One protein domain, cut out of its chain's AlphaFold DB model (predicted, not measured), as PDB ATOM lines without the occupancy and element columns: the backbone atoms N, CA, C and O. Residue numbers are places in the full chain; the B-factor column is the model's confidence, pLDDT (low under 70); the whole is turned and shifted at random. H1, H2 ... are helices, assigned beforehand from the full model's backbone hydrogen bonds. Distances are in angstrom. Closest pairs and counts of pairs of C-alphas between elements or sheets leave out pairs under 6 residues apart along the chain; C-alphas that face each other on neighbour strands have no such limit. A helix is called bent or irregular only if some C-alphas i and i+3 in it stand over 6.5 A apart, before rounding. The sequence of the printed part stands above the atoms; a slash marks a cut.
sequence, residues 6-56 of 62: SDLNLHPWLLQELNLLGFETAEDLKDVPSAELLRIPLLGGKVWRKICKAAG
ATOM      1  N   SER A   6      -9.952  44.755  20.080       95.19
ATOM      2  CA  SER A   6      -8.622  44.276  20.483       95.19
ATOM      3  C   SER A   6      -8.122  44.940  21.765       95.19
ATOM      4  O   SER A   6      -7.447  44.299  22.571       95.19
ATOM      5  N   ASP A   7      -8.509  46.194  22.000       94.88
ATOM      6  CA  ASP A   7      -8.076  46.971  23.166       94.88
ATOM      7  C   ASP A   7      -8.839  46.563  24.433       94.88
ATOM      8  O   ASP A   7      -8.438  46.863  25.561       94.88
ATOM      9  N   LEU A   8      -9.942  45.826  24.271       92.62
ATOM     10  CA  LEU A   8     -10.794  45.387  25.367       92.62
ATOM     11  C   LEU A   8     -10.319  44.098  26.021       92.62
ATOM     12  O   LEU A   8     -11.046  43.598  26.878       92.62
ATOM     13  N   ASN A   9      -9.142  43.559  25.688       92.62
ATOM     14  CA  ASN A   9      -8.589  42.339  26.296       92.62
ATOM     15  C   ASN A   9      -9.675  41.252  26.467       92.62
ATOM     16  O   ASN A   9     -10.010  40.837  27.585       92.62
ATOM     17  N   LEU A  10     -10.355  40.944  25.358       94.00
ATOM     18  CA  LEU A  10     -11.403  39.928  25.286       94.00
ATOM     19  C   LEU A  10     -10.770  38.536  25.216       94.00
ATOM     20  O   LEU A  10      -9.578  38.388  24.956       94.00
ATOM     21  N   HIS A  11     -11.578  37.498  25.428       95.19
ATOM     22  CA  HIS A  11     -11.112  36.140  25.165       95.19
ATOM     23  C   HIS A  11     -10.697  36.029  23.682       95.19
ATOM     24  O   HIS A  11     -11.497  36.423  22.831       95.19
ATOM     25  N   PRO A  12      -9.511  35.483  23.340       95.44
ATOM     26  CA  PRO A  12      -9.021  35.474  21.958       95.44
ATOM     27  C   PRO A  12      -9.995  34.841  20.961       95.44
ATOM     28  O   PRO A  12     -10.185  35.369  19.872       95.44
ATOM     29  N   TRP A  13     -10.676  33.761  21.362       95.25
ATOM     30  CA  TRP A  13     -11.682  33.118  20.510       95.25
ATOM     31  C   TRP A  13     -12.918  33.998  20.280       95.25
ATOM     32  O   TRP A  13     -13.432  34.042  19.175       95.25
ATOM     33  N   LEU A  14     -13.346  34.773  21.286       95.75
ATOM     34  CA  LEU A  14     -14.437  35.735  21.103       95.75
ATOM     35  C   LEU A  14     -14.015  36.861  20.153       95.75
ATOM     36  O   LEU A  14     -14.794  37.248  19.296       95.75
ATOM     37  N   LEU A  15     -12.793  37.382  20.299       96.12
ATOM     38  CA  LEU A  15     -12.282  38.421  19.405       96.12
ATOM     39  C   LEU A  15     -12.208  37.920  17.956       96.12
ATOM     40  O   LEU A  15     -12.612  38.631  17.044       96.12
ATOM     41  N   GLN A  16     -11.743  36.686  17.755       95.69
ATOM     42  CA  GLN A  16     -11.743  36.047  16.442       95.69
ATOM     43  C   GLN A  16     -13.160  35.942  15.867       95.69
ATOM     44  O   GLN A  16     -13.363  36.307  14.713       95.69
ATOM     45  N   GLU A  17     -14.129  35.499  16.665       94.88
ATOM     46  CA  GLU A  17     -15.510  35.347  16.207       94.88
ATOM     47  C   GLU A  17     -16.155  36.689  15.856       94.88
ATOM     48  O   GLU A  17     -16.815  36.811  14.828       94.88
ATOM     49  N   LEU A  18     -15.910  37.724  16.663       94.81
ATOM     50  CA  LEU A  18     -16.369  39.083  16.383       94.81
ATOM     51  C   LEU A  18     -15.771  39.616  15.075       94.81
ATOM     52  O   LEU A  18     -16.515  40.113  14.235       94.81
ATOM     53  N   ASN A  19     -14.471  39.405  14.849       94.31
ATOM     54  CA  ASN A  19     -13.811  39.796  13.603       94.31
ATOM     55  C   ASN A  19     -14.365  39.029  12.387       94.31
ATOM     56  O   ASN A  19     -14.534  39.612  11.320       94.31
ATOM     57  N   LEU A  20     -14.675  37.733  12.530       94.25
ATOM     58  CA  LEU A  20     -15.293  36.930  11.463       94.25
ATOM     59  C   LEU A  20     -16.710  37.404  11.116       94.25
ATOM     60  O   LEU A  20     -17.122  37.310   9.962       94.25
ATOM     61  N   LEU A  21     -17.441  37.924  12.103       92.69
ATOM     62  CA  LEU A  21     -18.752  38.547  11.917       92.69
ATOM     63  C   LEU A  21     -18.660  39.984  11.372       92.69
ATOM     64  O   LEU A  21     -19.691  40.580  11.067       92.69
ATOM     65  N   GLY A  22     -17.448  40.527  11.217       94.12
ATOM     66  CA  GLY A  22     -17.201  41.877  10.707       94.12
ATOM     67  C   GLY A  22     -17.293  42.981  11.762       94.12
ATOM     68  O   GLY A  22     -17.387  44.150  11.399       94.12
ATOM     69  N   PHE A  23     -17.276  42.635  13.051       94.19
ATOM     70  CA  PHE A  23     -17.222  43.603  14.144       94.19
ATOM     71  C   PHE A  23     -15.768  43.868  14.532       94.19
ATOM     72  O   PHE A  23     -15.063  42.952  14.954       94.19
ATOM     73  N   GLU A  24     -15.336  45.123  14.453       94.81
ATOM     74  CA  GLU A  24     -13.971  45.536  14.811       94.81
ATOM     75  C   GLU A  24     -13.960  46.469  16.027       94.81
ATOM     76  O   GLU A  24     -12.967  46.572  16.755       94.81
ATOM     77  N   THR A  25     -15.079  47.143  16.283       95.75
ATOM     78  CA  THR A  25     -15.199  48.198  17.284       95.75
ATOM     79  C   THR A  25     -16.364  47.938  18.230       95.75
ATOM     80  O   THR A  25     -17.333  47.255  17.906       95.75
ATOM     81  N   ALA A  26     -16.286  48.489  19.440       93.00
ATOM     82  CA  ALA A  26     -17.371  48.396  20.411       93.00
ATOM     83  C   ALA A  26     -18.655  49.090  19.914       93.00
ATOM     84  O   ALA A  26     -19.761  48.713  20.303       93.00
ATOM     85  N   GLU A  27     -18.507  50.105  19.061       91.25
ATOM     86  CA  GLU A  27     -19.595  50.825  18.412       91.25
ATOM     87  C   GLU A  27     -20.372  49.960  17.418       91.25
ATOM     88  O   GLU A  27     -21.594  50.091  17.380       91.25
ATOM     89  N   ASP A  28     -19.714  49.051  16.694       91.94
ATOM     90  CA  ASP A  28     -20.373  48.198  15.690       91.94
ATOM     91  C   ASP A  28     -21.455  47.309  16.317       91.94
ATOM     92  O   ASP A  28     -22.468  47.000  15.693       91.94
ATOM     93  N   LEU A  29     -21.278  46.937  17.589       90.00
ATOM     94  CA  LEU A  29     -22.238  46.109  18.314       90.00
ATOM     95  C   LEU A  29     -23.415  46.896  18.913       90.00
ATOM     96  O   LEU A  29     -24.329  46.287  19.467       90.00
ATOM     97  N   LYS A  30     -23.427  48.234  18.849       83.06
ATOM     98  CA  LYS A  30     -24.472  49.063  19.488       83.06
ATOM     99  C   LYS A  30     -25.868  48.805  18.938       83.06
ATOM    100  O   LYS A  30     -26.834  48.840  19.707       83.06
ATOM    101  N   ASP A  31     -25.963  48.585  17.635       82.19
ATOM    102  CA  ASP A  31     -27.237  48.470  16.923       82.19
ATOM    103  C   ASP A  31     -27.601  47.009  16.623       82.19
ATOM    104  O   ASP A  31     -28.637  46.728  16.023       82.19
ATOM    105  N   VAL A  32     -26.781  46.068  17.103       87.06
ATOM    106  CA  VAL A  32     -27.031  44.634  16.975       87.06
ATOM    107  C   VAL A  32     -28.146  44.223  17.948       87.06
ATOM    108  O   VAL A  32     -28.033  44.464  19.157       87.06
ATOM    109  N   PRO A  33     -29.222  43.573  17.470       86.62
ATOM    110  CA  PRO A  33     -30.290  43.082  18.332       86.62
ATOM    111  C   PRO A  33     -29.773  42.110  19.399       86.62
ATOM    112  O   PRO A  33     -28.964  41.225  19.118       86.62
ATOM    113  N   SER A  34     -30.311  42.180  20.621       83.75
ATOM    114  CA  SER A  34     -29.881  41.307  21.727       83.75
ATOM    115  C   SER A  34     -29.996  39.813  21.402       83.75
ATOM    116  O   SER A  34     -29.171  39.021  21.846       83.75
ATOM    117  N   ALA A  35     -30.979  39.421  20.586       87.31
ATOM    118  CA  ALA A  35     -31.143  38.039  20.138       87.31
ATOM    119  C   ALA A  35     -29.987  37.541  19.250       87.31
ATOM    120  O   ALA A  35     -29.691  36.348  19.255       87.31
ATOM    121  N   GLU A  36     -29.336  38.424  18.491       87.88
ATOM    122  CA  GLU A  36     -28.157  38.085  17.684       87.88
ATOM    123  C   GLU A  36     -26.905  38.002  18.555       87.88
ATOM    124  O   GLU A  36     -26.144  37.046  18.439       87.88
ATOM    125  N   LEU A  37     -26.753  38.918  19.515       87.94
ATOM    126  CA  LEU A  37     -25.653  38.887  20.483       87.94
ATOM    127  C   LEU A  37     -25.635  37.590  21.301       87.94
ATOM    128  O   LEU A  37     -24.577  37.004  21.510       87.94
ATOM    129  N   LEU A  38     -26.805  37.094  21.715       87.38
ATOM    130  CA  LEU A  38     -26.929  35.828  22.450       87.38
ATOM    131  C   LEU A  38     -26.480  34.600  21.643       87.38
ATOM    132  O   LEU A  38     -26.232  33.549  22.233       87.38
ATOM    133  N   ARG A  39     -26.382  34.711  20.313       89.56
ATOM    134  CA  ARG A  39     -25.878  33.638  19.445       89.56
ATOM    135  C   ARG A  39     -24.360  33.640  19.323       89.56
ATOM    136  O   ARG A  39     -23.820  32.641  18.857       89.56
ATOM    137  N   ILE A  40     -23.678  34.712  19.733       91.25
ATOM    138  CA  ILE A  40     -22.221  34.815  19.649       91.25
ATOM    139  C   ILE A  40     -21.604  33.959  20.768       91.25
ATOM    140  O   ILE A  40     -21.799  34.254  21.955       91.25
ATOM    141  N   PRO A  41     -20.852  32.897  20.430       89.50
ATOM    142  CA  PRO A  41     -20.203  32.058  21.427       89.50
ATOM    143  C   PRO A  41     -19.295  32.878  22.346       89.50
ATOM    144  O   PRO A  41     -18.626  33.812  21.919       89.50
ATOM    145  N   LEU A  42     -19.263  32.518  23.632       90.19
ATOM    146  CA  LEU A  42     -18.500  33.213  24.680       90.19
ATOM    147  C   LEU A  42     -18.883  34.682  24.945       90.19
ATOM    148  O   LEU A  42     -18.276  35.307  25.825       90.19
ATOM    149  N   LEU A  43     -19.908  35.234  24.289       91.75
ATOM    150  CA  LEU A  43     -20.411  36.573  24.593       91.75
ATOM    151  C   LEU A  43     -21.352  36.543  25.806       91.75
ATOM    152  O   LEU A  43     -22.570  36.662  25.715       91.75
ATOM    153  N   GLY A  44     -20.768  36.369  26.992       88.81
ATOM    154  CA  GLY A  44     -21.513  36.408  28.251       88.81
ATOM    155  C   GLY A  44     -21.884  37.831  28.684       88.81
ATOM    156  O   GLY A  44     -21.208  38.803  28.346       88.81
ATOM    157  N   GLY A  45     -22.890  37.970  29.554       88.25
ATOM    158  CA  GLY A  45     -23.383  39.280  30.011       88.25
ATOM    159  C   GLY A  45     -22.339  40.180  30.696       88.25
ATOM    160  O   GLY A  45     -22.447  41.404  30.654       88.25
ATOM    161  N   LYS A  46     -21.291  39.617  31.320       89.31
ATOM    162  CA  LYS A  46     -20.164  40.411  31.857       89.31
ATOM    163  C   LYS A  46     -19.325  41.032  30.737       89.31
ATOM    164  O   LYS A  46     -18.897  42.176  30.860       89.31
ATOM    165  N   VAL A  47     -19.088  40.272  29.670       91.69
ATOM    166  CA  VAL A  47     -18.337  40.737  28.501       91.69
ATOM    167  C   VAL A  47     -19.160  41.760  27.731       91.69
ATOM    168  O   VAL A  47     -18.641  42.820  27.401       91.69
ATOM    169  N   TRP A  48     -20.460  41.510  27.566       90.62
ATOM    170  CA  TRP A  48     -21.378  42.464  26.950       90.62
ATOM    171  C   TRP A  48     -21.349  43.832  27.642       90.62
ATOM    172  O   TRP A  48     -21.084  44.845  27.002       90.62
ATOM    173  N   ARG A  49     -21.469  43.870  28.975       89.44
ATOM    174  CA  ARG A  49     -21.361  45.122  29.747       89.44
ATOM    175  C   ARG A  49     -20.020  45.838  29.564       89.44
ATOM    176  O   ARG A  49     -19.981  47.066  29.563       89.44
ATOM    177  N   LYS A  50     -18.920  45.090  29.408       91.31
ATOM    178  CA  LYS A  50     -17.593  45.657  29.122       91.31
ATOM    179  C   LYS A  50     -17.571  46.348  27.756       91.31
ATOM    180  O   LYS A  50     -17.066  47.464  27.670       91.31
ATOM    181  N   ILE A  51     -18.150  45.714  26.735       91.88
ATOM    182  CA  ILE A  51     -18.273  46.274  25.382       91.88
ATOM    183  C   ILE A  51     -19.178  47.511  25.402       91.88
ATOM    184  O   ILE A  51     -18.752  48.556  24.932       91.88
ATOM    185  N   CYS A  52     -20.358  47.464  26.034       88.81
ATOM    186  CA  CYS A  52     -21.241  48.635  26.140       88.81
ATOM    187  C   CYS A  52     -20.544  49.837  26.786       88.81
ATOM    188  O   CYS A  52     -20.628  50.951  26.268       88.81
ATOM    189  N   LYS A  53     -19.807  49.604  27.881       88.62
ATOM    190  CA  LYS A  53     -19.042  50.654  28.562       88.62
ATOM    191  C   LYS A  53     -17.981  51.264  27.643       88.62
ATOM    192  O   LYS A  53     -17.844  52.482  27.611       88.62
ATOM    193  N   ALA A  54     -17.248  50.433  26.903       90.75
ATOM    194  CA  ALA A  54     -16.260  50.884  25.921       90.75
ATOM    195  C   ALA A  54     -16.897  51.681  24.775       90.75
ATOM    196  O   ALA A  54     -16.342  52.677  24.327       90.75
ATOM    197  N   ALA A  55     -18.103  51.286  24.381       88.62
ATOM    198  CA  ALA A  55     -18.906  51.966  23.381       88.62
ATOM    199  C   ALA A  55     -19.503  53.300  23.895       88.62
ATOM    200  O   ALA A  55     -20.263  53.962  23.189       88.62
ATOM    201  N   GLY A  56     -19.246  53.699  25.146       85.75
ATOM    202  CA  GLY A  56     -19.847  54.891  25.751       85.75
ATOM    203  C   GLY A  56     -21.355  54.769  25.998       85.75
ATOM    204  O   GLY A  56     -22.032  55.785  26.135       85.75
TER     205      GLY A  56
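This is residues 6 to 56 of the 62 residues of an uncharacterized protein of Sinorhizobium sp. Sb3 (UniProt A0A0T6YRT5). Three short helices, H1, H2 and H3, stand at the corners of a triangle, no two of them touching, and loops join them into a small rounded body. The long loop of residues 21 to 33 goes round from H1 to H2, and residues 31 to 36, of which 34 to 36 belong to H2, stick out from the rest. The printed part has 51 residues, with three named helices in the order H1, H2, H3 and no named strand; the class is all helix, though under half of the residues, 23 of 51, are in named elements. The whole is compact, with a radius of gyration of the C-alphas of 9.7 A and spans of 21 by 21 by 20 A.

Go along the printed part from Ser 6, and the first named helix you meet is H1, residues 12 to 20. After a long link of 13 residues you come to H2, residues 34 to 37, which is apart from H1: no C-alpha of the one is within 8 A of the other. A short link of 7 residues then leads to H3, residues 45 to 54. H3 is apart from H2, and it is apart from H1 as well. Look at the backbone O and N atoms: in H1 and H3 every O i to N i+4 pair is within hydrogen-bond range. H2 is too short for such a pair, but its 1 pair of O i and N i+3 is within range.

Find C-alpha 12 of Pro 12 at (-9.021, 35.474, 21.958), where H1 begins; from there the helix runs 12.3 A, from first to last C-alpha, to Leu 20 at (-15.293, 36.930, 11.463). Next look at C-alpha 34 at (-29.881, 41.307, 21.727), where the four residues of H2 begin at Ser 34; they end at Leu 37. H3 is the longest helix, with 10 residues; it starts at Gly 45 and covers 14.2 A to the C-alpha of Ala 54 at (-16.260, 50.884, 25.921). No helix here is bent or irregular.

The two C-alphas farthest apart are those of Asp 7 and Ala 35, at 24.9 A, while the first and last printed C-alphas, of Ser 6 and Gly 56, are 16.3 A apart. Read from 6 to 56 and you will meet no cut in the printed part, which is one domain from a full chain of 62 residues. The long link is that from H1 to H2; the C-alphas of its residues 21 to 33 lie 6 to 12 A from the mean of all C-alphas. In the B-factor column the mean pLDDT of the printed part of this predicted model is 91.1, and no printed residue is under 70.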